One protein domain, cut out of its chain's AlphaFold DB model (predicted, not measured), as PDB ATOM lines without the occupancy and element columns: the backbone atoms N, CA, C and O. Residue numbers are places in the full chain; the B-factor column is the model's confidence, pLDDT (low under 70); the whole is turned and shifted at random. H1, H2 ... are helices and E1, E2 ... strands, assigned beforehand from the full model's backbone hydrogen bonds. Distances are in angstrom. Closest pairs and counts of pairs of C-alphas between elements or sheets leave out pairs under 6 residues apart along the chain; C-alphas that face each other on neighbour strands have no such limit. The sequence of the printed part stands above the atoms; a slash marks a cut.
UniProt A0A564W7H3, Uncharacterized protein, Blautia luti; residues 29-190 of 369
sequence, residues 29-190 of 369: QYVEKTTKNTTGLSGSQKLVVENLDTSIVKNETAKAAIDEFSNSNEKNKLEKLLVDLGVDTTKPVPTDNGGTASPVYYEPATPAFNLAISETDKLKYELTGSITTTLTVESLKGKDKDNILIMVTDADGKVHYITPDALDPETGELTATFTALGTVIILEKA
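This is residues 29 to 190 of the 369 residues of an uncharacterized protein of Blautia luti (UniProt A0A564W7H3). Two sheets stand partly face to face with their strands crossed: a larger, strongly twisted, branched sheet of E2, E3, E4, E5, E7, E8 and E11, and a smaller one of E1, E6, E10 and E9. A hairpin of two helices, H1 and H2, only grazes the larger sheet, at the end of the long axis away from E1, and a long loop, residues 85 to 105, leads from H2 back to E3. The printed part has 162 residues with eleven named strands and two named helices, in the order E1 E2 H1 H2 E3 E4 E5 E6 E7 E8 E9 E10 E11; the smaller sheet has the order E1, E6, E10, E9, and the neighbours in both sheets are antiparallel. The class is mixed, helices and strands, with under half of the residues in named elements; the whole is compact, with a radius of gyration of the C-alphas of 14.7 A, and rounded, spanning 43 by 37 by 31 A.

Going along from the first printed residue, you come to E1, residues 36 to 39, an edge strand antiparallel to E6, residues 131 to 136, at 174 degrees; look at N 36 and O 134, 2.9 A apart. E2, residues 46 to 51, is antiparallel to E4, residues 113 to 119, at 144 degrees, with N 50 and O 114 at 2.8 A. E2 and E6 are near each other, with 5 pairs of C-alphas within 10 A. H1, residues 60 to 70, and H2, residues 78 to 84, form a helical hairpin: they touch, closest at the C-alphas of Ala 65 and Asp 84, 5.8 A, at a shallow tilt of 17 degrees, opposite ways. In both helices every O i to N i+4 pair is within hydrogen-bond range. H1 grazes the branched sheet with residues 62 to 70 and H2 with residues 78 to 82. E3, residues 106 to 108, is antiparallel to E11, residues 182 to 189, with N 107 and O 188 at 2.8 A. E4 forms a hairpin with E5, residues 122 to 124, where N 124 and O 117 are 2.8 A apart; E2 lies on one side of E4, E5 and E11 on the other side. E11 and E4 are antiparallel neighbours at 138 degrees, with N 184 and O 113 within hydrogen-bond range at 2.7 A. E7, residues 148 to 153, lies on the side of E11 opposite to E3 and E4, with N 153 and O 183 at 2.8 A. Its hairpin partner is E8, residues 159 to 162, with N 150 and O 162 at 2.8 A. E9, residues 166 to 168, and E10, residues 173 to 178, form another hairpin, with N 175 and O 166 at 2.8 A; E10 pairs with E6 through N 135 and O 174, 2.8 A. The two sheets make a sandwich, two sheets face to face, with the facing parts 10.4 A centre to centre and the strands of the one at 61 degrees to those of the other.

Find C-alpha 36 at (269.101, 168.781, 149.060), where E1 begins. E2 is 16.0 A long, H1 15.1 A, E4 18.8 A, E6 15.9 A, E7 16.7 A and E10 15.3 A. H1 begins at C-alpha 60, (242.709, 180.462, 164.559). E11, the longest strand, runs 22.0 A to C-alpha 189 at (247.594, 156.462, 150.153).

The two C-alphas farthest apart, those of Thr 90 and Thr 120, are 43.6 A apart. The printed part has no cut. The links H2 to E3 and E6 to E7 are long. The mean pLDDT of the printed part is 91.9, and residues 72 to 76 are under 70.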
ATOM      1  N   GLN A  29     263.795 163.038 163.365       81.81
ATOM      2  CA  GLN A  29     263.720 161.572 163.372       81.81
ATOM      3  C   GLN A  29     262.958 160.997 162.166       81.81
ATOM      4  O   GLN A  29     263.106 159.815 161.876       81.81
ATOM      5  N   TYR A  30     262.149 161.814 161.491       87.31
ATOM      6  CA  TYR A  30     261.275 161.415 160.384       87.31
ATOM      7  C   TYR A  30     261.716 162.042 159.059       87.31
ATOM      8  O   TYR A  30     261.723 161.372 158.029       87.31
ATOM      9  N   VAL A  31     262.095 163.321 159.102       89.69
ATOM     10  CA  VAL A  31     262.531 164.114 157.951       89.69
ATOM     11  C   VAL A  31     263.871 164.756 158.280       89.69
ATOM     12  O   VAL A  31     264.016 165.414 159.315       89.69
ATOM     13  N   GLU A  32     264.861 164.597 157.406       89.06
ATOM     14  CA  GLU A  32     266.138 165.289 157.576       89.06
ATOM     15  C   GLU A  32     265.926 166.809 157.607       89.06
ATOM     16  O   GLU A  32     265.279 167.394 156.740       89.06
ATOM     17  N   LYS A  33     266.516 167.475 158.608       83.62
ATOM     18  CA  LYS A  33     266.352 168.929 158.780       83.62
ATOM     19  C   LYS A  33     266.949 169.756 157.641       83.62
ATOM     20  O   LYS A  33     266.575 170.911 157.431       83.62
ATOM     21  N   THR A  34     267.930 169.184 156.951       79.00
ATOM     22  CA  THR A  34     268.612 169.795 155.815       79.00
ATOM     23  C   THR A  34     268.027 169.293 154.513       79.00
ATOM     24  O   THR A  34     267.860 168.092 154.327       79.00
ATOM     25  N   THR A  35     267.799 170.217 153.591       85.50
ATOM     26  CA  THR A  35     267.271 169.921 152.262       85.50
ATOM     27  C   THR A  35     268.393 169.787 151.229       85.50
ATOM     28  O   THR A  35     269.483 170.345 151.406       85.50
ATOM     29  N   LYS A  36     268.150 169.029 150.156       89.56
ATOM     30  CA  LYS A  36     269.101 168.781 149.060       89.56
ATOM     31  C   LYS A  36     268.572 169.373 147.751       89.56
ATOM     32  O   LYS A  36     267.373 169.579 147.590       89.56
ATOM     33  N   ASN A  37     269.484 169.644 146.811       88.56
ATOM     34  CA  ASN A  37     269.177 170.074 145.436       88.56
ATOM     35  C   ASN A  37     268.211 171.273 145.324       88.56
ATOM     36  O   ASN A  37     267.479 171.404 144.347       88.56
ATOM     37  N   THR A  38     268.209 172.156 146.325       89.06
ATOM     38  CA  THR A  38     267.220 173.230 146.437       89.06
ATOM     39  C   THR A  38     267.450 174.335 145.405       89.06
ATOM     40  O   THR A  38     268.538 174.911 145.325       89.06
ATOM     41  N   THR A  39     266.405 174.674 144.651       92.00
ATOM     42  CA  THR A  39     266.382 175.761 143.658       92.00
ATOM     43  C   THR A  39     265.215 176.720 143.926       92.00
ATOM     44  O   THR A  39     264.342 176.425 144.733       92.00
ATOM     45  N   GLY A  40     265.215 177.907 143.307       88.94
ATOM     46  CA  GLY A  40     264.182 178.934 143.547       88.94
ATOM     47  C   GLY A  40     264.445 179.852 144.751       88.94
ATOM     48  O   GLY A  40     263.646 180.735 145.045       88.94
ATOM     49  N   LEU A  41     265.591 179.692 145.420       88.62
ATOM     50  CA  LEU A  41     266.050 180.566 146.503       88.62
ATOM     51  C   LEU A  41     266.973 181.682 145.994       88.62
ATOM     52  O   LEU A  41     267.670 181.524 144.991       88.62
ATOM     53  N   SER A  42     267.020 182.801 146.719       84.19
ATOM     54  CA  SER A  42     267.865 183.954 146.391       84.19
ATOM     55  C   SER A  42     268.957 184.206 147.436       84.19
ATOM     56  O   SER A  42     268.748 184.052 148.638       84.19
ATOM     57  N   GLY A  43     270.141 184.632 146.985       85.00
ATOM     58  CA  GLY A  43     271.221 185.086 147.867       85.00
ATOM     59  C   GLY A  43     271.647 184.047 148.911       85.00
ATOM     60  O   GLY A  43     272.105 182.962 148.566       85.00
ATOM     61  N   SER A  44     271.537 184.407 150.193       85.44
ATOM     62  CA  SER A  44     271.923 183.571 151.340       85.44
ATOM     63  C   SER A  44     270.775 182.747 151.933       85.44
ATOM     64  O   SER A  44     270.924 182.208 153.032       85.44
ATOM     65  N   GLN A  45     269.623 182.694 151.264       91.88
ATOM     66  CA  GLN A  45     268.458 181.952 151.737       91.88
ATOM     67  C   GLN A  45     268.725 180.445 151.748       91.88
ATOM     68  O   GLN A  45     269.368 179.903 150.848       91.88
ATOM     69  N   LYS A  46     268.196 179.761 152.764       91.94
ATOM     70  CA  LYS A  46     268.194 178.298 152.868       91.94
ATOM     71  C   LYS A  46     266.788 177.813 153.159       91.94
ATOM     72  O   LYS A  46     266.110 178.417 153.979       91.94
ATOM     73  N   LEU A  47     266.376 176.712 152.545       94.31
ATOM     74  CA  LEU A  47     265.145 176.033 152.931       94.31
ATOM     75  C   LEU A  47     265.440 175.085 154.096       94.31
ATOM     76  O   LEU A  47     266.384 174.294 154.018       94.31
ATOM     77  N   VAL A  48     264.657 175.188 155.163       93.44
ATOM     78  CA  VAL A  48     264.845 174.438 156.406       93.44
ATOM     79  C   VAL A  48     263.561 173.734 156.821       93.44
ATOM     80  O   VAL A  48     262.464 174.255 156.612       93.44
ATOM     81  N   VAL A  49     263.728 172.554 157.418       95.25
ATOM     82  CA  VAL A  49     262.659 171.793 158.067       95.25
ATOM     83  C   VAL A  49     262.756 172.004 159.576       95.25
ATOM     84  O   VAL A  49     263.779 171.709 160.200       95.25
ATOM     85  N   GLU A  50     261.676 172.508 160.160       94.19
ATOM     86  CA  GLU A  50     261.554 172.823 161.577       94.19
ATOM     87  C   GLU A  50     260.484 171.965 162.247       94.19
ATOM     88  O   GLU A  50     259.561 171.461 161.604       94.19
ATOM     89  N   ASN A  51     260.611 171.794 163.565       92.62
ATOM     90  CA  ASN A  51     259.518 171.207 164.338       92.62
ATOM     91  C   ASN A  51     258.263 172.079 164.182       92.62
ATOM     92  O   ASN A  51     258.378 173.286 163.978       92.62
ATOM     93  N   LEU A  52     257.093 171.466 164.334       92.75
ATOM     94  CA  LEU A  52     255.828 172.179 164.264       92.75
ATOM     95  C   LEU A  52     255.757 173.337 165.278       92.75
ATOM     96  O   LEU A  52     255.931 173.149 166.481       92.75
ATOM     97  N   ASP A  53     255.427 174.510 164.763       93.62
ATOM     98  CA  ASP A  53     255.068 175.739 165.444       93.62
ATOM     99  C   ASP A  53     253.797 176.280 164.780       93.62
ATOM    100  O   ASP A  53     253.826 176.973 163.764       93.62
ATOM    101  N   THR A  54     252.647 175.961 165.363       93.00
ATOM    102  CA  THR A  54     251.345 176.397 164.849       93.00
ATOM    103  C   THR A  54     251.097 177.893 165.045       93.00
ATOM    104  O   THR A  54     250.151 178.435 164.477       93.00
ATOM    105  N   SER A  55     251.957 178.612 165.784       93.25
ATOM    106  CA  SER A  55     251.834 180.065 165.954       93.25
ATOM    107  C   SER A  55     252.052 180.853 164.659       93.25
ATOM    108  O   SER A  55     251.651 182.016 164.583       93.25
ATOM    109  N   ILE A  56     252.618 180.217 163.627       93.50
ATOM    110  CA  ILE A  56     252.783 180.815 162.298       93.50
ATOM    111  C   ILE A  56     251.455 180.946 161.542       93.50
ATOM    112  O   ILE A  56     251.354 181.764 160.628       93.50
ATOM    113  N   VAL A  57     250.454 180.133 161.898       95.00
ATOM    114  CA  VAL A  57     249.146 180.101 161.240       95.00
ATOM    115  C   VAL A  57     248.258 181.160 161.886       95.00
ATOM    116  O   VAL A  57     247.874 181.051 163.049       95.00
ATOM    117  N   LYS A  58     247.929 182.207 161.128       95.25
ATOM    118  CA  LYS A  58     247.125 183.349 161.593       95.25
ATOM    119  C   LYS A  58     245.643 183.004 161.735       95.25
ATOM    120  O   LYS A  58     244.930 183.652 162.496       95.25
ATOM    121  N   ASN A  59     245.161 182.036 160.958       95.94
ATOM    122  CA  ASN A  59     243.786 181.572 161.040       95.94
ATOM    123  C   ASN A  59     243.619 180.680 162.279       95.94
ATOM    124  O   ASN A  59     244.126 179.561 162.311       95.94
ATOM    125  N   GLU A  60     242.892 181.169 163.283       95.38
ATOM    126  CA  GLU A  60     242.709 180.462 164.559       95.38
ATOM    127  C   GLU A  60     242.000 179.106 164.408       95.38
ATOM    128  O   GLU A  60     242.308 178.177 165.149       95.38
ATOM    129  N   THR A  61     241.089 178.955 163.439       94.69
ATOM    130  CA  THR A  61     240.422 177.671 163.170       94.69
ATOM    131  C   THR A  61     241.405 176.659 162.594       94.69
ATOM    132  O   THR A  61     241.528 175.560 163.128       94.69
ATOM    133  N   ALA A  62     242.163 177.043 161.562       95.50
ATOM    134  CA  ALA A  62     243.164 176.167 160.956       95.50
ATOM    135  C   ALA A  62     244.274 175.801 161.949       95.50
ATOM    136  O   ALA A  62     244.704 174.654 162.024       95.50
ATOM    137  N   LYS A  63     244.700 176.771 162.761       96.00
ATOM    138  CA  LYS A  63     245.651 176.562 163.848       96.00
ATOM    139  C   LYS A  63     245.146 175.531 164.858       96.00
ATOM    140  O   LYS A  63     245.858 174.574 165.140       96.00
ATOM    141  N   ALA A  64     243.917 175.693 165.355       94.25
ATOM    142  CA  ALA A  64     243.315 174.760 166.304       94.25
ATOM    143  C   ALA A  64     243.165 173.347 165.714       94.25
ATOM    144  O   ALA A  64     243.425 172.372 166.414       94.25
ATOM    145  N   ALA A  65     242.808 173.240 164.431       94.25
ATOM    146  CA  ALA A  65     242.717 171.964 163.724       94.25
ATOM    147  C   ALA A  65     244.075 171.240 163.673       94.25
ATOM    148  O   ALA A  65     244.173 170.058 164.003       94.25
ATOM    149  N   ILE A  66     245.143 171.965 163.321       93.81
ATOM    150  CA  ILE A  66     246.509 171.425 163.277       93.81
ATOM    151  C   ILE A  66     246.996 171.049 164.683       93.81
ATOM    152  O   ILE A  66     247.613 169.995 164.847       93.81
ATOM    153  N   ASP A  67     246.718 171.878 165.695       92.44
ATOM    154  CA  ASP A  67     247.048 171.581 167.094       92.44
ATOM    155  C   ASP A  67     246.339 170.303 167.568       92.44
ATOM    156  O   ASP A  67     246.964 169.441 168.190       92.44
ATOM    157  N   GLU A  68     245.047 170.144 167.272       90.56
ATOM    158  CA  GLU A  68     244.285 168.949 167.645       90.56
ATOM    159  C   GLU A  68     244.828 167.692 166.953       90.56
ATOM    160  O   GLU A  68     245.041 166.668 167.609       90.56
ATOM    161  N   PHE A  69     245.088 167.780 165.647       89.94
ATOM    162  CA  PHE A  69     245.663 166.689 164.864       89.94
ATOM    163  C   PHE A  69     247.034 166.268 165.408       89.94
ATOM    164  O   PHE A  69     247.268 165.089 165.659       89.94
ATOM    165  N   SER A  70     247.921 167.231 165.668       87.12
ATOM    166  CA  SER A  70     249.312 166.960 166.058       87.12
ATOM    167  C   SER A  70     249.457 166.422 167.483       87.12
ATOM    168  O   SER A  70     250.436 165.748 167.790       87.12
ATOM    169  N   ASN A  71     248.492 166.713 168.359       81.94
ATOM    170  CA  ASN A  71     248.450 166.178 169.723       81.94
ATOM    171  C   ASN A  71     247.725 164.825 169.816       81.94
ATOM    172  O   ASN A  71     247.616 164.259 170.907       81.94
ATOM    173  N   SER A  72     247.191 164.314 168.706       68.56
ATOM    174  CA  SER A  72     246.489 163.039 168.676       68.56
ATOM    175  C   SER A  72     247.434 161.876 168.387       68.56
ATOM    176  O   SER A  72     248.341 161.975 167.569       68.56
ATOM    177  N   ASN A  73     247.171 160.739 169.032       53.69
ATOM    178  CA  ASN A  73     247.830 159.466 168.736       53.69
ATOM    179  C   ASN A  73     247.010 158.598 167.755       53.69
ATOM    180  O   ASN A  73     247.274 157.404 167.638       53.69
ATOM    181  N   GLU A  74     245.978 159.153 167.111       58.62
ATOM    182  CA  GLU A  74     245.006 158.404 166.307       58.62
ATOM    183  C   GLU A  74     245.294 158.560 164.805       58.62
ATOM    184  O   GLU A  74     245.394 159.673 164.287       58.62
ATOM    185  N   LYS A  75     245.405 157.434 164.090       51.78
ATOM    186  CA  LYS A  75     245.696 157.398 162.644       51.78
ATOM    187  C   LYS A  75     244.531 157.887 161.767       51.78
ATOM    188  O   LYS A  75     244.737 158.252 160.617       51.78
ATOM    189  N   ASN A  76     243.317 157.924 162.312       61.78
ATOM    190  CA  ASN A  76     242.059 158.170 161.599       61.78
ATOM    191  C   ASN A  76     241.594 159.644 161.603       61.78
ATOM    192  O   ASN A  76     240.470 159.937 161.208       61.78
ATOM    193  N   LYS A  77     242.448 160.598 162.006       78.12
ATOM    194  CA  LYS A  77     242.079 162.025 162.092       78.12
ATOM    195  C   LYS A  77     242.351 162.860 160.849       78.12
ATOM    196  O   LYS A  77     242.081 164.061 160.886       78.12
ATOM    197  N   LEU A  78     242.864 162.278 159.762       89.12
ATOM    198  CA  LEU A  78     243.083 163.060 158.546       89.12
ATOM    199  C   LEU A  78     241.761 163.634 158.025       89.12
ATOM    200  O   LEU A  78     241.703 164.828 157.768       89.12
ATOM    201  N   GLU A  79     240.688 162.842 157.961       88.50
ATOM    202  CA  GLU A  79     239.371 163.339 157.537       88.50
ATOM    203  C   GLU A  79     238.901 164.518 158.398       88.50
ATOM    204  O   GLU A  79     238.538 165.569 157.871       88.50
ATOM    205  N   LYS A  80     238.977 164.385 159.727       89.31
ATOM    206  CA  LYS A  80     238.609 165.469 160.641       89.31
ATOM    207  C   LYS A  80     239.460 166.721 160.417       89.31
ATOM    208  O   LYS A  80     238.905 167.813 160.352       89.31
ATOM    209  N   LEU A  81     240.777 166.570 160.257       93.25
ATOM    210  CA  LEU A  81     241.666 167.687 159.938       93.25
ATOM    211  C   LEU A  81     241.246 168.370 158.630       93.25
ATOM    212  O   LEU A  81     241.166 169.592 158.587       93.25
ATOM    213  N   LEU A  82     240.960 167.597 157.579       94.06
ATOM    214  CA  LEU A  82     240.512 168.121 156.288       94.06
ATOM    215  C   LEU A  82     239.220 168.939 156.448       94.06
ATOM    216  O   LEU A  82     239.165 170.084 155.999       94.06
ATOM    217  N   VAL A  83     238.220 168.396 157.147       92.75
ATOM    218  CA  VAL A  83     236.942 169.079 157.411       92.75
ATOM    219  C   VAL A  83     237.142 170.354 158.235       92.75
ATOM    220  O   VAL A  83     236.601 171.402 157.879       92.75
ATOM    221  N   ASP A  84     237.950 170.307 159.295       93.62
ATOM    222  CA  ASP A  84     238.231 171.471 160.147       93.62
ATOM    223  C   ASP A  84     239.030 172.562 159.405       93.62
ATOM    224  O   ASP A  84     238.884 173.752 159.696       93.62
ATOM    225  N   LEU A  85     239.838 172.176 158.410       95.56
ATOM    226  CA  LEU A  85     240.510 173.086 157.474       95.56
ATOM    227  C   LEU A  85     239.582 173.598 156.356       95.56
ATOM    228  O   LEU A  85     240.006 174.405 155.527       95.56
ATOM    229  N   GLY A  86     238.317 173.170 156.331       93.81
ATOM    230  CA  GLY A  86     237.316 173.593 155.352       93.81
ATOM    231  C   GLY A  86     237.459 172.927 153.982       93.81
ATOM    232  O   GLY A  86     236.994 173.480 152.985       93.81
ATOM    233  N   VAL A  87     238.116 171.769 153.913       93.19
ATOM    234  CA  VAL A  87     238.251 170.975 152.689       93.19
ATOM    235  C   VAL A  87     236.955 170.201 152.446       93.19
ATOM    236  O   VAL A  87     236.462 169.508 153.332       93.19
ATOM    237  N   ASP A  88     236.415 170.296 151.230       91.31
ATOM    238  CA  ASP A  88     235.293 169.463 150.787       91.31
ATOM    239  C   ASP A  88     235.804 168.045 150.485       91.31
ATOM    240  O   ASP A  88     236.457 167.815 149.468       91.31
ATOM    241  N   THR A  89     235.533 167.095 151.382       89.81
ATOM    242  CA  THR A  89     235.972 165.695 151.265       89.81
ATOM    243  C   THR A  89     235.094 164.857 150.337       89.81
ATOM    244  O   THR A  89     235.393 163.684 150.132       89.81
ATOM    245  N   THR A  90     234.041 165.433 149.743       89.06
ATOM    246  CA  THR A  90     233.137 164.727 148.816       89.06
ATOM    247  C   THR A  90     233.646 164.717 147.374       89.06
ATOM    248  O   THR A  90     233.111 163.998 146.532       89.06
ATOM    249  N   LYS A  91     234.679 165.511 147.061       90.12
ATOM    250  CA  LYS A  91     235.203 165.684 145.699       90.12
ATOM    251  C   LYS A  91     236.727 165.728 145.680       90.12
ATOM    252  O   LYS A  91     237.340 166.107 146.679       90.12
ATOM    253  N   PRO A  92     237.356 165.404 144.537       91.56
ATOM    254  CA  PRO A  92     238.780 165.630 144.368       91.56
ATOM    255  C   PRO A  92     239.119 167.121 144.484       91.56
ATOM    256  O   PRO A  92     238.394 167.985 143.982       91.56
ATOM    257  N   VAL A  93     240.251 167.423 145.109       93.50
ATOM    258  CA  VAL A  93     240.806 168.774 145.243       93.50
ATOM    259  C   VAL A  93     241.890 169.001 144.189       93.50
ATOM    260  O   VAL A  93     242.606 168.056 143.853       93.50
ATOM    261  N   PRO A  94     242.045 170.223 143.650       95.69
ATOM    262  CA  PRO A  94     243.125 170.522 142.716       95.69
ATOM    263  C   PRO A  94     244.487 170.450 143.413       95.69
ATOM    264  O   PRO A  94     244.624 170.873 144.561       95.69
ATOM    265  N   THR A  95     245.494 169.965 142.692       96.50
ATOM    266  CA  THR A  95     246.896 170.050 143.108       96.50
ATOM    267  C   THR A  95     247.593 171.217 142.423       96.50
ATOM    268  O   THR A  95     247.283 171.595 141.289       96.50
ATOM    269  N   ASP A  96     248.578 171.785 143.103       95.69
ATOM    270  CA  ASP A  96     249.295 172.986 142.681       95.69
ATOM    271  C   ASP A  96     250.105 172.788 141.392       95.69
ATOM    272  O   ASP A  96     250.383 173.743 140.668       95.69
ATOM    273  N   ASN A  97     250.439 171.539 141.065       91.62
ATOM    274  CA  ASN A  97     251.115 171.148 139.831       91.62
ATOM    275  C   ASN A  97     250.164 170.714 138.696       91.62
ATOM    276  O   ASN A  97     250.632 170.228 137.667       91.62
ATOM    277  N   GLY A  98     248.852 170.949 138.830       89.62
ATOM    278  CA  GLY A  98     247.890 170.855 137.725       89.62
ATOM    279  C   GLY A  98     247.110 169.542 137.618       89.62
ATOM    280  O   GLY A  98     246.546 169.273 136.558       89.62
ATOM    281  N   GLY A  99     247.064 168.742 138.685       92.06
ATOM    282  CA  GLY A  99     246.247 167.532 138.792       92.06
ATOM    283  C   GLY A  99     245.119 167.673 139.813       92.06
ATOM    284  O   GLY A  99     244.734 168.777 140.207       92.06
ATOM    285  N   THR A 100     244.593 166.535 140.255       92.75
ATOM    286  CA  THR A 100     243.664 166.443 141.383       92.75
ATOM    287  C   THR A 100     244.078 165.315 142.320       92.75
ATOM    288  O   THR A 100     244.789 164.392 141.930       92.75
ATOM    289  N   ALA A 101     243.645 165.396 143.572       92.31
ATOM    290  CA  ALA A 101     243.832 164.351 144.565       92.31
ATOM    291  C   ALA A 101     242.572 164.209 145.421       92.31
ATOM    292  O   ALA A 101     241.786 165.145 145.527       92.31
ATOM    293  N   SER A 102     242.406 163.064 146.075       93.44
ATOM    294  CA  SER A 102     241.318 162.820 147.028       93.44
ATOM    295  C   SER A 102     241.934 162.528 148.405       93.44
ATOM    296  O   SER A 102     242.151 161.362 148.734       93.44
ATOM    297  N   PRO A 103     242.273 163.563 149.207       92.69
ATOM    298  CA  PRO A 103     243.086 163.422 150.421       92.69
ATOM    299  C   PRO A 103     242.453 162.543 151.501       92.69
ATOM    300  O   PRO A 103     243.163 162.010 152.342       92.69
ATOM    301  N   VAL A 104     241.129 162.353 151.465       91.88
ATOM    302  CA  VAL A 104     240.399 161.463 152.382       91.88
ATOM    303  C   VAL A 104     240.862 159.998 152.297       91.88
ATOM    304  O   VAL A 104     240.683 159.255 153.253       91.88
ATOM    305  N   TYR A 105     241.502 159.596 151.191       92.50
ATOM    306  CA  TYR A 105     242.045 158.245 150.976       92.50
ATOM    307  C   TYR A 105     243.497 158.060 151.424       92.50
ATOM    308  O   TYR A 105     244.157 157.095 151.036       92.50
ATOM    309  N   TYR A 106     244.027 159.013 152.181       92.19
ATOM    310  CA  TYR A 106     245.411 158.999 152.622       92.19
ATOM    311  C   TYR A 106     245.502 158.864 154.142       92.19
ATOM    312  O   TYR A 106     244.565 159.159 154.882       92.19
ATOM    313  N   GLU A 107     246.674 158.457 154.611       90.38
ATOM    314  CA  GLU A 107     247.082 158.521 156.004       90.38
ATOM    315  C   GLU A 107     248.406 159.295 156.152       90.38
ATOM    316  O   GLU A 107     249.179 159.412 155.196       90.38
ATOM    317  N   PRO A 108     248.696 159.875 157.329       90.38
ATOM    318  CA  PRO A 108     249.944 160.602 157.546       90.38
ATOM    319  C   PRO A 108     251.167 159.673 157.535       90.38
ATOM    320  O   PRO A 108     251.308 158.808 158.397       90.38
ATOM    321  N   ALA A 109     252.101 159.917 156.615       90.62
ATOM    322  CA  ALA A 109     253.407 159.255 156.574       90.62
ATOM    323  C   ALA A 109     254.433 159.927 157.505       90.62
ATOM    324  O   ALA A 109     255.442 159.323 157.880       90.62
ATOM    325  N   THR A 110     254.188 161.185 157.883       89.94
ATOM    326  CA  THR A 110     254.994 161.944 158.846       89.94
ATOM    327  C   THR A 110     254.102 162.686 159.841       89.94
ATOM    328  O   THR A 110     252.987 163.080 159.491       89.94
ATOM    329  N   PRO A 111     254.599 162.991 161.054       89.31
ATOM    330  CA  PRO A 111     254.027 164.062 161.864       89.31
ATOM    331  C   PRO A 111     254.018 165.390 161.094       89.31
ATOM    332  O   PRO A 111     254.798 165.576 160.155       89.31
ATOM    333  N   ALA A 112     253.174 166.330 161.519       92.62
ATOM    334  CA  ALA A 112     253.193 167.685 160.983       92.62
ATOM    335  C   ALA A 112     254.505 168.406 161.346       92.62
ATOM    336  O   ALA A 112     255.047 168.238 162.441       92.62
ATOM    337  N   PHE A 113     255.014 169.224 160.429       94.25
ATOM    338  CA  PHE A 113     256.245 169.998 160.612       94.25
ATOM    339  C   PHE A 113     256.193 171.320 159.864       94.25
ATOM    340  O   PHE A 113     255.251 171.562 159.122       94.25
ATOM    341  N   ASN A 114     257.191 172.188 160.031       96.00
ATOM    342  CA  ASN A 114     257.255 173.433 159.274       96.00
ATOM    343  C   ASN A 114     258.348 173.428 158.218       96.00
ATOM    344  O   ASN A 114     259.477 173.017 158.472       96.00
ATOM    345  N   LEU A 115     258.008 173.946 157.043       96.69
ATOM    346  CA  LEU A 115     258.951 174.226 155.971       96.69
ATOM    347  C   LEU A 115     259.064 175.741 155.812       96.69
ATOM    348  O   LEU A 115     258.054 176.421 155.625       96.69
ATOM    349  N   ALA A 116     260.282 176.268 155.912       95.25
ATOM    350  CA  ALA A 116     260.531 177.706 155.939       95.25
ATOM    351  C   ALA A 116     261.801 178.088 155.179       95.25
ATOM    352  O   ALA A 116     262.737 177.300 155.042       95.25
ATOM    353  N   ILE A 117     261.873 179.348 154.756       94.44
ATOM    354  CA  ILE A 117     263.120 179.971 154.321       94.44
ATOM    355  C   ILE A 117     263.809 180.582 155.541       94.44
ATOM    356  O   ILE A 117     263.246 181.438 156.215       94.44
ATOM    357  N   SER A 118     265.052 180.192 155.790       92.19
ATOM    358  CA  SER A 118     265.946 180.832 156.748       92.19
ATOM    359  C   SER A 118     266.852 181.839 156.041       92.19
ATOM    360  O   SER A 118     267.567 181.507 155.091       92.19
ATOM    361  N   GLU A 119     266.831 183.085 156.513       90.38
ATOM    362  CA  GLU A 119     267.715 184.161 156.064       90.38
ATOM    363  C   GLU A 119     268.160 184.989 157.273       90.38
ATOM    364  O   GLU A 119     267.331 185.579 157.965       90.38
ATOM    365  N   THR A 120     269.470 185.064 157.541       86.19
ATOM    366  CA  THR A 120     270.019 185.755 158.733       86.19
ATOM    367  C   THR A 120     269.354 185.312 160.048       86.19
ATOM    368  O   THR A 120     268.967 186.146 160.864       86.19
ATOM    369  N   ASP A 121     269.169 183.996 160.208       80.56
ATOM    370  CA  ASP A 121     268.525 183.343 161.363       80.56
ATOM    371  C   ASP A 121     267.063 183.761 161.611       80.56
ATOM    372  O   ASP A 121     266.518 183.561 162.697       80.56
ATOM    373  N   LYS A 122     266.404 184.331 160.597       88.69
ATOM    374  CA  LYS A 122     264.967 184.616 160.608       88.69
ATOM    375  C   LYS A 122     264.249 183.670 159.663       88.69
ATOM    376  O   LYS A 122     264.639 183.548 158.501       88.69
ATOM    377  N   LEU A 123     263.184 183.057 160.165       92.88
ATOM    378  CA  LEU A 123     262.299 182.211 159.378       92.88
ATOM    379  C   LEU A 123     261.276 183.065 158.626       92.88
ATOM    380  O   LEU A 123     260.712 184.015 159.173       92.88
ATOM    381  N   LYS A 124     261.049 182.712 157.365       93.44
ATOM    382  CA  LYS A 124     260.046 183.290 156.476       93.44
ATOM    383  C   LYS A 124     259.216 182.165 155.867       93.44
ATOM    384  O   LYS A 124     259.765 181.152 155.440       93.44
ATOM    385  N   TYR A 125     257.914 182.399 155.791       93.19
ATOM    386  CA  TYR A 125     256.924 181.464 155.242       93.19
ATOM    387  C   TYR A 125     256.237 182.008 153.985       93.19
ATOM    388  O   TYR A 125     255.384 181.355 153.400       93.19
ATOM    389  N   GLU A 126     256.604 183.213 153.560       89.62
ATOM    390  CA  GLU A 126     256.117 183.798 152.316       89.62
ATOM    391  C   GLU A 126     257.002 183.342 151.159       89.62
ATOM    392  O   GLU A 126     258.233 183.403 151.249       89.62
ATOM    393  N   LEU A 127     256.367 182.912 150.070       89.31
ATOM    394  CA  LEU A 127     257.046 182.451 148.871       89.31
ATOM    395  C   LEU A 127     256.694 183.328 147.668       89.31
ATOM    396  O   LEU A 127     255.525 183.550 147.363       89.31
ATOM    397  N   THR A 128     257.719 183.792 146.953       84.44
ATOM    398  CA  THR A 128     257.561 184.466 145.659       84.44
ATOM    399  C   THR A 128     257.976 183.497 144.557       84.44
ATOM    400  O   THR A 128     259.164 183.334 144.294       84.44
ATOM    401  N   GLY A 129     257.003 182.857 143.907       89.00
ATOM    402  CA  GLY A 129     257.250 181.830 142.892       89.00
ATOM    403  C   GLY A 129     257.144 180.422 143.472       89.00
ATOM    404  O   GLY A 129     256.160 180.112 144.131       89.00
ATOM    405  N   SER A 130     258.130 179.570 143.198       94.44
ATOM    406  CA  SER A 130     258.173 178.189 143.691       94.44
ATOM    407  C   SER A 130     259.592 177.789 144.091       94.44
ATOM    408  O   SER A 130     260.566 178.398 143.639       94.44
ATOM    409  N   ILE A 131     259.704 176.775 144.946       95.94
ATOM    410  CA  ILE A 131     260.969 176.163 145.361       95.94
ATOM    411  C   ILE A 131     260.904 174.673 145.076       95.94
ATOM    412  O   ILE A 131     260.075 173.972 145.646       95.94
ATOM    413  N   THR A 132     261.826 174.177 144.260       97.38
ATOM    414  CA  THR A 132     262.030 172.735 144.095       97.38
ATOM    415  C   THR A 132     263.124 172.282 145.045       97.38
ATOM    416  O   THR A 132     264.187 172.907 145.114       97.38
ATOM    417  N   THR A 133     262.877 171.209 145.787       97.19
ATOM    418  CA  THR A 133     263.819 170.675 146.772       97.19
ATOM    419  C   THR A 133     263.657 169.169 146.931       97.19
ATOM    420  O   THR A 133     262.593 168.624 146.636       97.19
ATOM    421  N   THR A 134     264.699 168.518 147.439       97.69
ATOM    422  CA  THR A 134     264.678 167.116 147.851       97.69
ATOM    423  C   THR A 134     264.728 167.027 149.379       97.69
ATOM    424  O   THR A 134     265.659 167.535 150.013       97.69
ATOM    425  N   LEU A 135     263.725 166.372 149.963       96.88
ATOM    426  CA  LEU A 135     263.618 166.028 151.381       96.88
ATOM    427  C   LEU A 135     263.969 164.549 151.565       96.88
ATOM    428  O   LEU A 135     263.479 163.718 150.812       96.88
ATOM    429  N   THR A 136     264.764 164.198 152.572       95.25
ATOM    430  CA  THR A 136     264.966 162.787 152.938       95.25
ATOM    431  C   THR A 136     263.932 162.406 153.998       95.25
ATOM    432  O   THR A 136     263.942 162.992 155.085       95.25
ATOM    433  N   VAL A 137     263.049 161.453 153.693       94.69
ATOM    434  CA  VAL A 137     261.936 161.029 154.556       94.69
ATOM    435  C   VAL A 137     261.995 159.517 154.755       94.69
ATOM    436  O   VAL A 137     261.706 158.746 153.845       94.69
ATOM    437  N   GLU A 138     262.363 159.081 155.958       91.06
ATOM    438  CA  GLU A 138     262.673 157.668 156.224       91.06
ATOM    439  C   GLU A 138     261.465 156.743 155.998       91.06
ATOM    440  O   GLU A 138     261.622 155.638 155.482       91.06
ATOM    441  N   SER A 139     260.255 157.200 156.337       90.44
ATOM    442  CA  SER A 139     259.018 156.420 156.193       90.44
ATOM    443  C   SER A 139     258.596 156.173 154.743       90.44
ATOM    444  O   SER A 139     257.748 155.316 154.508       90.44
ATOM    445  N   LEU A 140     259.191 156.877 153.774       94.56
ATOM    446  CA  LEU A 140     258.879 156.713 152.351       94.56
ATOM    447  C   LEU A 140     259.737 155.653 151.652       94.56
ATOM    448  O   LEU A 140     259.584 155.431 150.450       94.56
ATOM    449  N   LYS A 141     260.632 154.975 152.375       93.94
ATOM    450  CA  LYS A 141     261.377 153.851 151.808       93.94
ATOM    451  C   LYS A 141     260.436 152.712 151.414       93.94
ATOM    452  O   LYS A 141     259.528 152.351 152.157       93.94
ATOM    453  N   GLY A 142     260.672 152.144 150.236       92.69
ATOM    454  CA  GLY A 142     259.853 151.095 149.632       92.69
ATOM    455  C   GLY A 142     258.472 151.560 149.161       92.69
ATOM    456  O   GLY A 142     257.650 150.710 148.826       92.69
ATOM    457  N   LYS A 143     258.190 152.870 149.157       93.44
ATOM    458  CA  LYS A 143     256.897 153.419 148.728       93.44
ATOM    459  C   LYS A 143     256.915 153.835 147.263       93.44
ATOM    460  O   LYS A 143     257.956 154.179 146.708       93.44
ATOM    461  N   ASP A 144     255.733 153.832 146.659       93.12
ATOM    462  CA  ASP A 144     255.521 154.358 145.314       93.12
ATOM    463  C   ASP A 144     255.255 155.867 145.375       93.12
ATOM    464  O   ASP A 144     254.458 156.330 146.192       93.12
ATOM    465  N   LYS A 145     255.893 156.627 144.482       95.00
ATOM    466  CA  LYS A 145     255.708 158.074 144.333       95.00
ATOM    467  C   LYS A 145     254.245 158.441 144.100       95.00
ATOM    468  O   LYS A 145     253.790 159.453 144.629       95.00
ATOM    469  N   ASP A 146     253.524 157.637 143.322       92.25
ATOM    470  CA  ASP A 146     252.146 157.936 142.917       92.25
ATOM    471  C   ASP A 146     251.138 157.717 144.060       92.25
ATOM    472  O   ASP A 146     249.995 158.165 143.987       92.25
ATOM    473  N   ASN A 147     251.587 157.110 145.164       93.81
ATOM    474  CA  ASN A 147     250.830 156.992 146.407       93.81
ATOM    475  C   ASN A 147     251.134 158.113 147.409       93.81
ATOM    476  O   ASN A 147     250.591 158.088 148.510       93.81
ATOM    477  N   ILE A 148     251.986 159.087 147.073       96.56
ATOM    478  CA  ILE A 148     252.375 160.163 147.992       96.56
ATOM    479  C   ILE A 148     251.687 161.478 147.625       96.56
ATOM    480  O   ILE A 148     251.655 161.896 146.468       96.56
ATOM    481  N   LEU A 149     251.202 162.179 148.648       97.38
ATOM    482  CA  LEU A 149     250.652 163.526 148.546       97.38
ATOM    483  C   LEU A 149     251.263 164.413 149.633       97.38
ATOM    484  O   LEU A 149     251.434 163.995 150.773       97.38
ATOM    485  N   ILE A 150     251.590 165.656 149.302       98.38
ATOM    486  CA  ILE A 150     252.100 166.632 150.265       98.38
ATOM    487  C   ILE A 150     251.009 167.667 150.504       98.38
ATOM    488  O   ILE A 150     250.566 168.332 149.568       98.38
ATOM    489  N   MET A 151     250.594 167.816 151.758       98.00
ATOM    490  CA  MET A 151     249.666 168.859 152.179       98.00
ATOM    491  C   MET A 151     250.439 169.979 152.868       98.00
ATOM    492  O   MET A 151     251.218 169.721 153.788       98.00
ATOM    493  N   VAL A 152     250.214 171.222 152.441       98.06
ATOM    494  CA  VAL A 152     250.816 172.416 153.044       98.06
ATOM    495  C   VAL A 152     249.721 173.379 153.479       98.06
ATOM    496  O   VAL A 152     248.970 173.870 152.644       98.06
ATOM    497  N   THR A 153     249.659 173.698 154.767       97.69
ATOM    498  CA  THR A 153     248.837 174.795 155.287       97.69
ATOM    499  C   THR A 153     249.712 176.026 155.471       97.69
ATOM    500  O   THR A 153     250.626 176.027 156.302       97.69
ATOM    501  N   ASP A 154     249.451 177.071 154.690       96.62
ATOM    502  CA  ASP A 154     250.225 178.309 154.744       96.62
ATOM    503  C   ASP A 154     249.900 179.174 155.977       96.62
ATOM    504  O   ASP A 154     249.021 178.869 156.789       96.62
ATOM    505  N   ALA A 155     250.633 180.278 156.135       94.62
ATOM    506  CA  ALA A 155     250.479 181.186 157.271       94.62
ATOM    507  C   ALA A 155     249.090 181.848 157.355       94.62
ATOM    508  O   ALA A 155     248.696 182.299 158.430       94.62
ATOM    509  N   ASP A 156     248.336 181.916 156.256       94.19
ATOM    510  CA  ASP A 156     246.975 182.457 156.240       94.19
ATOM    511  C   ASP A 156     245.916 181.356 156.464       94.19
ATOM    512  O   ASP A 156     244.723 181.648 156.571       94.19
ATOM    513  N   GLY A 157     246.350 180.100 156.617       94.62
ATOM    514  CA  GLY A 157     245.502 178.936 156.855       94.62
ATOM    515  C   GLY A 157     244.958 178.297 155.580       94.62
ATOM    516  O   GLY A 157     244.064 177.458 155.672       94.62
ATOM    517  N   LYS A 158     245.452 178.679 154.396       95.81
ATOM    518  CA  LYS A 158     245.045 178.051 153.136       95.81
ATOM    519  C   LYS A 158     245.821 176.751 152.934       95.81
ATOM    520  O   LYS A 158     247.033 176.701 153.131       95.81
ATOM    521  N   VAL A 159     245.102 175.718 152.504       97.56
ATOM    522  CA  VAL A 159     245.657 174.397 152.196       97.56
ATOM    523  C   VAL A 159     246.052 174.318 150.721       97.56
ATOM    524  O   VAL A 159     245.290 174.731 149.845       97.56
ATOM    525  N   HIS A 160     247.237 173.774 150.466       97.56
ATOM    526  CA  HIS A 160     247.804 173.499 149.147       97.56
ATOM    527  C   HIS A 160     248.169 172.017 149.073       97.56
ATOM    528  O   HIS A 160     248.605 171.434 150.070       97.56
ATOM    529  N   TYR A 161     248.001 171.416 147.896       98.12
ATOM    530  CA  TYR A 161     248.255 169.994 147.673       98.12
ATOM    531  C   TYR A 161     249.266 169.825 146.552       98.12
ATOM    532  O   TYR A 161     249.075 170.333 145.452       98.12
ATOM    533  N   ILE A 162     250.343 169.099 146.816       98.00
ATOM    534  CA  ILE A 162     251.452 168.930 145.879       98.00
ATOM    535  C   ILE A 162     251.691 167.435 145.701       98.00
ATOM    536  O   ILE A 162     251.899 166.721 146.684       98.00
ATOM    537  N   THR A 163     251.683 166.950 144.458       96.94
ATOM    538  CA  THR A 163     252.198 165.604 144.166       96.94
ATOM    539  C   THR A 163     253.709 165.668 143.918       96.94
ATOM    540  O   THR A 163     254.195 166.673 143.389       96.94
ATOM    541  N   PRO A 164     254.485 164.645 144.311       96.88
ATOM    542  CA  PRO A 164     255.936 164.696 144.175       96.88
ATOM    543  C   PRO A 164     256.408 164.620 142.722       96.88
ATOM    544  O   PRO A 164     255.870 163.863 141.905       96.88
ATOM    545  N   ASP A 165     257.500 165.327 142.441       96.94
ATOM    546  CA  ASP A 165     258.201 165.273 141.159       96.94
ATOM    547  C   ASP A 165     258.958 163.940 141.019       96.94
ATOM    548  O   ASP A 165     258.926 163.308 139.962       96.94
ATOM    549  N   ALA A 166     259.595 163.479 142.104       97.44
ATOM    550  CA  ALA A 166     260.298 162.196 142.175       97.44
ATOM    551  C   ALA A 166     260.311 161.628 143.606       97.44
ATOM    552  O   ALA A 166     260.284 162.387 144.574       97.44
ATOM    553  N   LEU A 167     260.414 160.303 143.729       97.75
ATOM    554  CA  LEU A 167     260.711 159.596 144.977       97.75
ATOM    555  C   LEU A 167     261.750 158.512 144.683       97.75
ATOM    556  O   LEU A 167     261.566 157.725 143.756       97.75
ATOM    557  N   ASP A 168     262.823 158.477 145.467       97.31
ATOM    558  CA  ASP A 168     263.735 157.337 145.516       97.31
ATOM    559  C   ASP A 168     263.286 156.378 146.635       97.31
ATOM    560  O   ASP A 168     263.435 156.711 147.816       97.31
ATOM    561  N   PRO A 169     262.739 155.196 146.299       94.94
ATOM    562  CA  PRO A 169     262.236 154.252 147.291       94.94
ATOM    563  C   PRO A 169     263.347 153.599 148.126       94.94
ATOM    564  O   PRO A 169     263.057 153.075 149.196       94.94
ATOM    565  N   GLU A 170     264.612 153.618 147.706       95.50
ATOM    566  CA  GLU A 170     265.704 153.030 148.497       95.50
ATOM    567  C   GLU A 170     266.143 153.969 149.625       95.50
ATOM    568  O   GLU A 170     266.454 153.552 150.747       95.50
ATOM    569  N   THR A 171     266.173 155.268 149.332       94.62
ATOM    570  CA  THR A 171     266.701 156.286 150.247       94.62
ATOM    571  C   THR A 171     265.611 157.065 150.978       94.62
ATOM    572  O   THR A 171     265.888 157.620 152.041       94.62
ATOM    573  N   GLY A 172     264.382 157.084 150.454       94.81
ATOM    574  CA  GLY A 172     263.305 157.952 150.928       94.81
ATOM    575  C   GLY A 172     263.480 159.409 150.484       94.81
ATOM    576  O   GLY A 172     262.880 160.309 151.072       94.81
ATOM    577  N   GLU A 173     264.333 159.682 149.490       97.44
ATOM    578  CA  GLU A 173     264.517 161.028 148.945       97.44
ATOM    579  C   GLU A 173     263.312 161.438 148.085       97.44
ATOM    580  O   GLU A 173     263.115 160.966 146.966       97.44
ATOM    581  N   LEU A 174     262.510 162.357 148.618       97.88
ATOM    582  CA  LEU A 174     261.313 162.926 148.017       97.88
ATOM    583  C   LEU A 174     261.631 164.289 147.399       97.88
ATOM    584  O   LEU A 174     261.942 165.242 148.113       97.88
ATOM    585  N   THR A 175     261.524 164.410 146.079       98.12
ATOM    586  CA  THR A 175     261.676 165.688 145.372       98.12
ATOM    587  C   THR A 175     260.313 166.273 145.039       98.12
ATOM    588  O   THR A 175     259.477 165.591 144.447       98.12
ATOM    589  N   ALA A 176     260.092 167.535 145.400       97.69
ATOM    590  CA  ALA A 176     258.844 168.236 145.131       97.69
ATOM    591  C   ALA A 176     259.060 169.734 144.897       97.69
ATOM    592  O   ALA A 176     260.005 170.343 145.416       97.69
ATOM    593  N   THR A 177     258.133 170.326 144.146       97.62
ATOM    594  CA  THR A 177     258.078 171.755 143.856       97.62
ATOM    595  C   THR A 177     256.997 172.421 144.704       97.62
ATOM    596  O   THR A 177     255.804 172.282 144.457       97.62
ATOM    597  N   PHE A 178     257.437 173.161 145.719       97.31
ATOM    598  CA  PHE A 178     256.592 173.879 146.661       97.31
ATOM    599  C   PHE A 178     256.196 175.249 146.115       97.31
ATOM    600  O   PHE A 178     257.045 176.061 145.749       97.31
ATOM    601  N   THR A 179     254.898 175.510 146.107       95.56
ATOM    602  CA  THR A 179     254.228 176.781 145.766       95.56
ATOM    603  C   THR A 179     253.800 177.565 147.007       95.56
ATOM    604  O   THR A 179     253.522 178.762 146.925       95.56
ATOM    605  N   ALA A 180     253.806 176.906 148.166       96.19
ATOM    606  CA  ALA A 180     253.551 177.480 149.474       96.19
ATOM    607  C   ALA A 180     254.521 176.905 150.512       96.19
ATOM    608  O   ALA A 180     255.044 175.799 150.364       96.19
ATOM    609  N   LEU A 181     254.747 177.673 151.573       96.94
ATOM    610  CA  LEU A 181     255.496 177.271 152.760       96.94
ATOM    611  C   LEU A 181     254.577 177.393 153.977       96.94
ATOM    612  O   LEU A 181     253.599 178.141 153.950       96.94
ATOM    613  N   GLY A 182     254.895 176.685 155.055       96.88
ATOM    614  CA  GLY A 182     254.036 176.650 156.234       96.88
ATOM    615  C   GLY A 182     254.107 175.312 156.944       96.88
ATOM    616  O   GLY A 182     255.184 174.730 157.074       96.88
ATOM    617  N   THR A 183     252.966 174.846 157.434       97.25
ATOM    618  CA  THR A 183     252.829 173.530 158.058       97.25
ATOM    619  C   THR A 183     252.681 172.466 156.984       97.25
ATOM    620  O   THR A 183     251.768 172.545 156.175       97.25
ATOM    621  N   VAL A 184     253.561 171.473 156.982       97.44
ATOM    622  CA  VAL A 184     253.607 170.379 156.018       97.44
ATOM    623  C   VAL A 184     253.230 169.072 156.702       97.44
ATOM    624  O   VAL A 184     253.700 168.779 157.803       97.44
ATOM    625  N   ILE A 185     252.410 168.278 156.020       95.38
ATOM    626  CA  ILE A 185     252.148 166.876 156.336       95.38
ATOM    627  C   ILE A 185     252.376 166.081 155.051       95.38
ATOM    628  O   ILE A 185     251.791 166.392 154.012       95.38
ATOM    629  N   ILE A 186     253.240 165.069 155.117       96.00
ATOM    630  CA  ILE A 186     253.419 164.117 154.022       96.00
ATOM    631  C   ILE A 186     252.441 162.971 154.249       96.00
ATOM    632  O   ILE A 186     252.369 162.411 155.344       96.00
ATOM    633  N   LEU A 187     251.679 162.656 153.213       95.06
ATOM    634  CA  LEU A 187     250.590 161.698 153.216       95.06
ATOM    635  C   LEU A 187     250.926 160.530 152.287       95.06
ATOM    636  O   LEU A 187     251.496 160.734 151.214       95.06
ATOM    637  N   GLU A 188     250.532 159.326 152.682       92.94
ATOM    638  CA  GLU A 188     250.592 158.110 151.871       92.94
ATOM    639  C   GLU A 188     249.176 157.573 151.662       92.94
ATOM    640  O   GLU A 188     248.349 157.616 152.569       92.94
ATOM    641  N   LYS A 189     248.877 157.081 150.463       92.00
ATOM    642  CA  LYS A 189     247.594 156.462 150.153       92.00
ATOM    643  C   LYS A 189     247.400 155.218 151.013       92.00
ATOM    644  O   LYS A 189     248.216 154.299 150.979       92.00
ATOM    645  N   ALA A 190     246.313 155.186 151.769       91.25
ATOM    646  CA  ALA A 190     246.030 154.057 152.634       91.25
ATOM    647  C   ALA A 190     245.534 152.857 151.800       91.25
ATOM    648  O   ALA A 190     244.825 153.049 150.803       91.25
TER     649      ALA A 190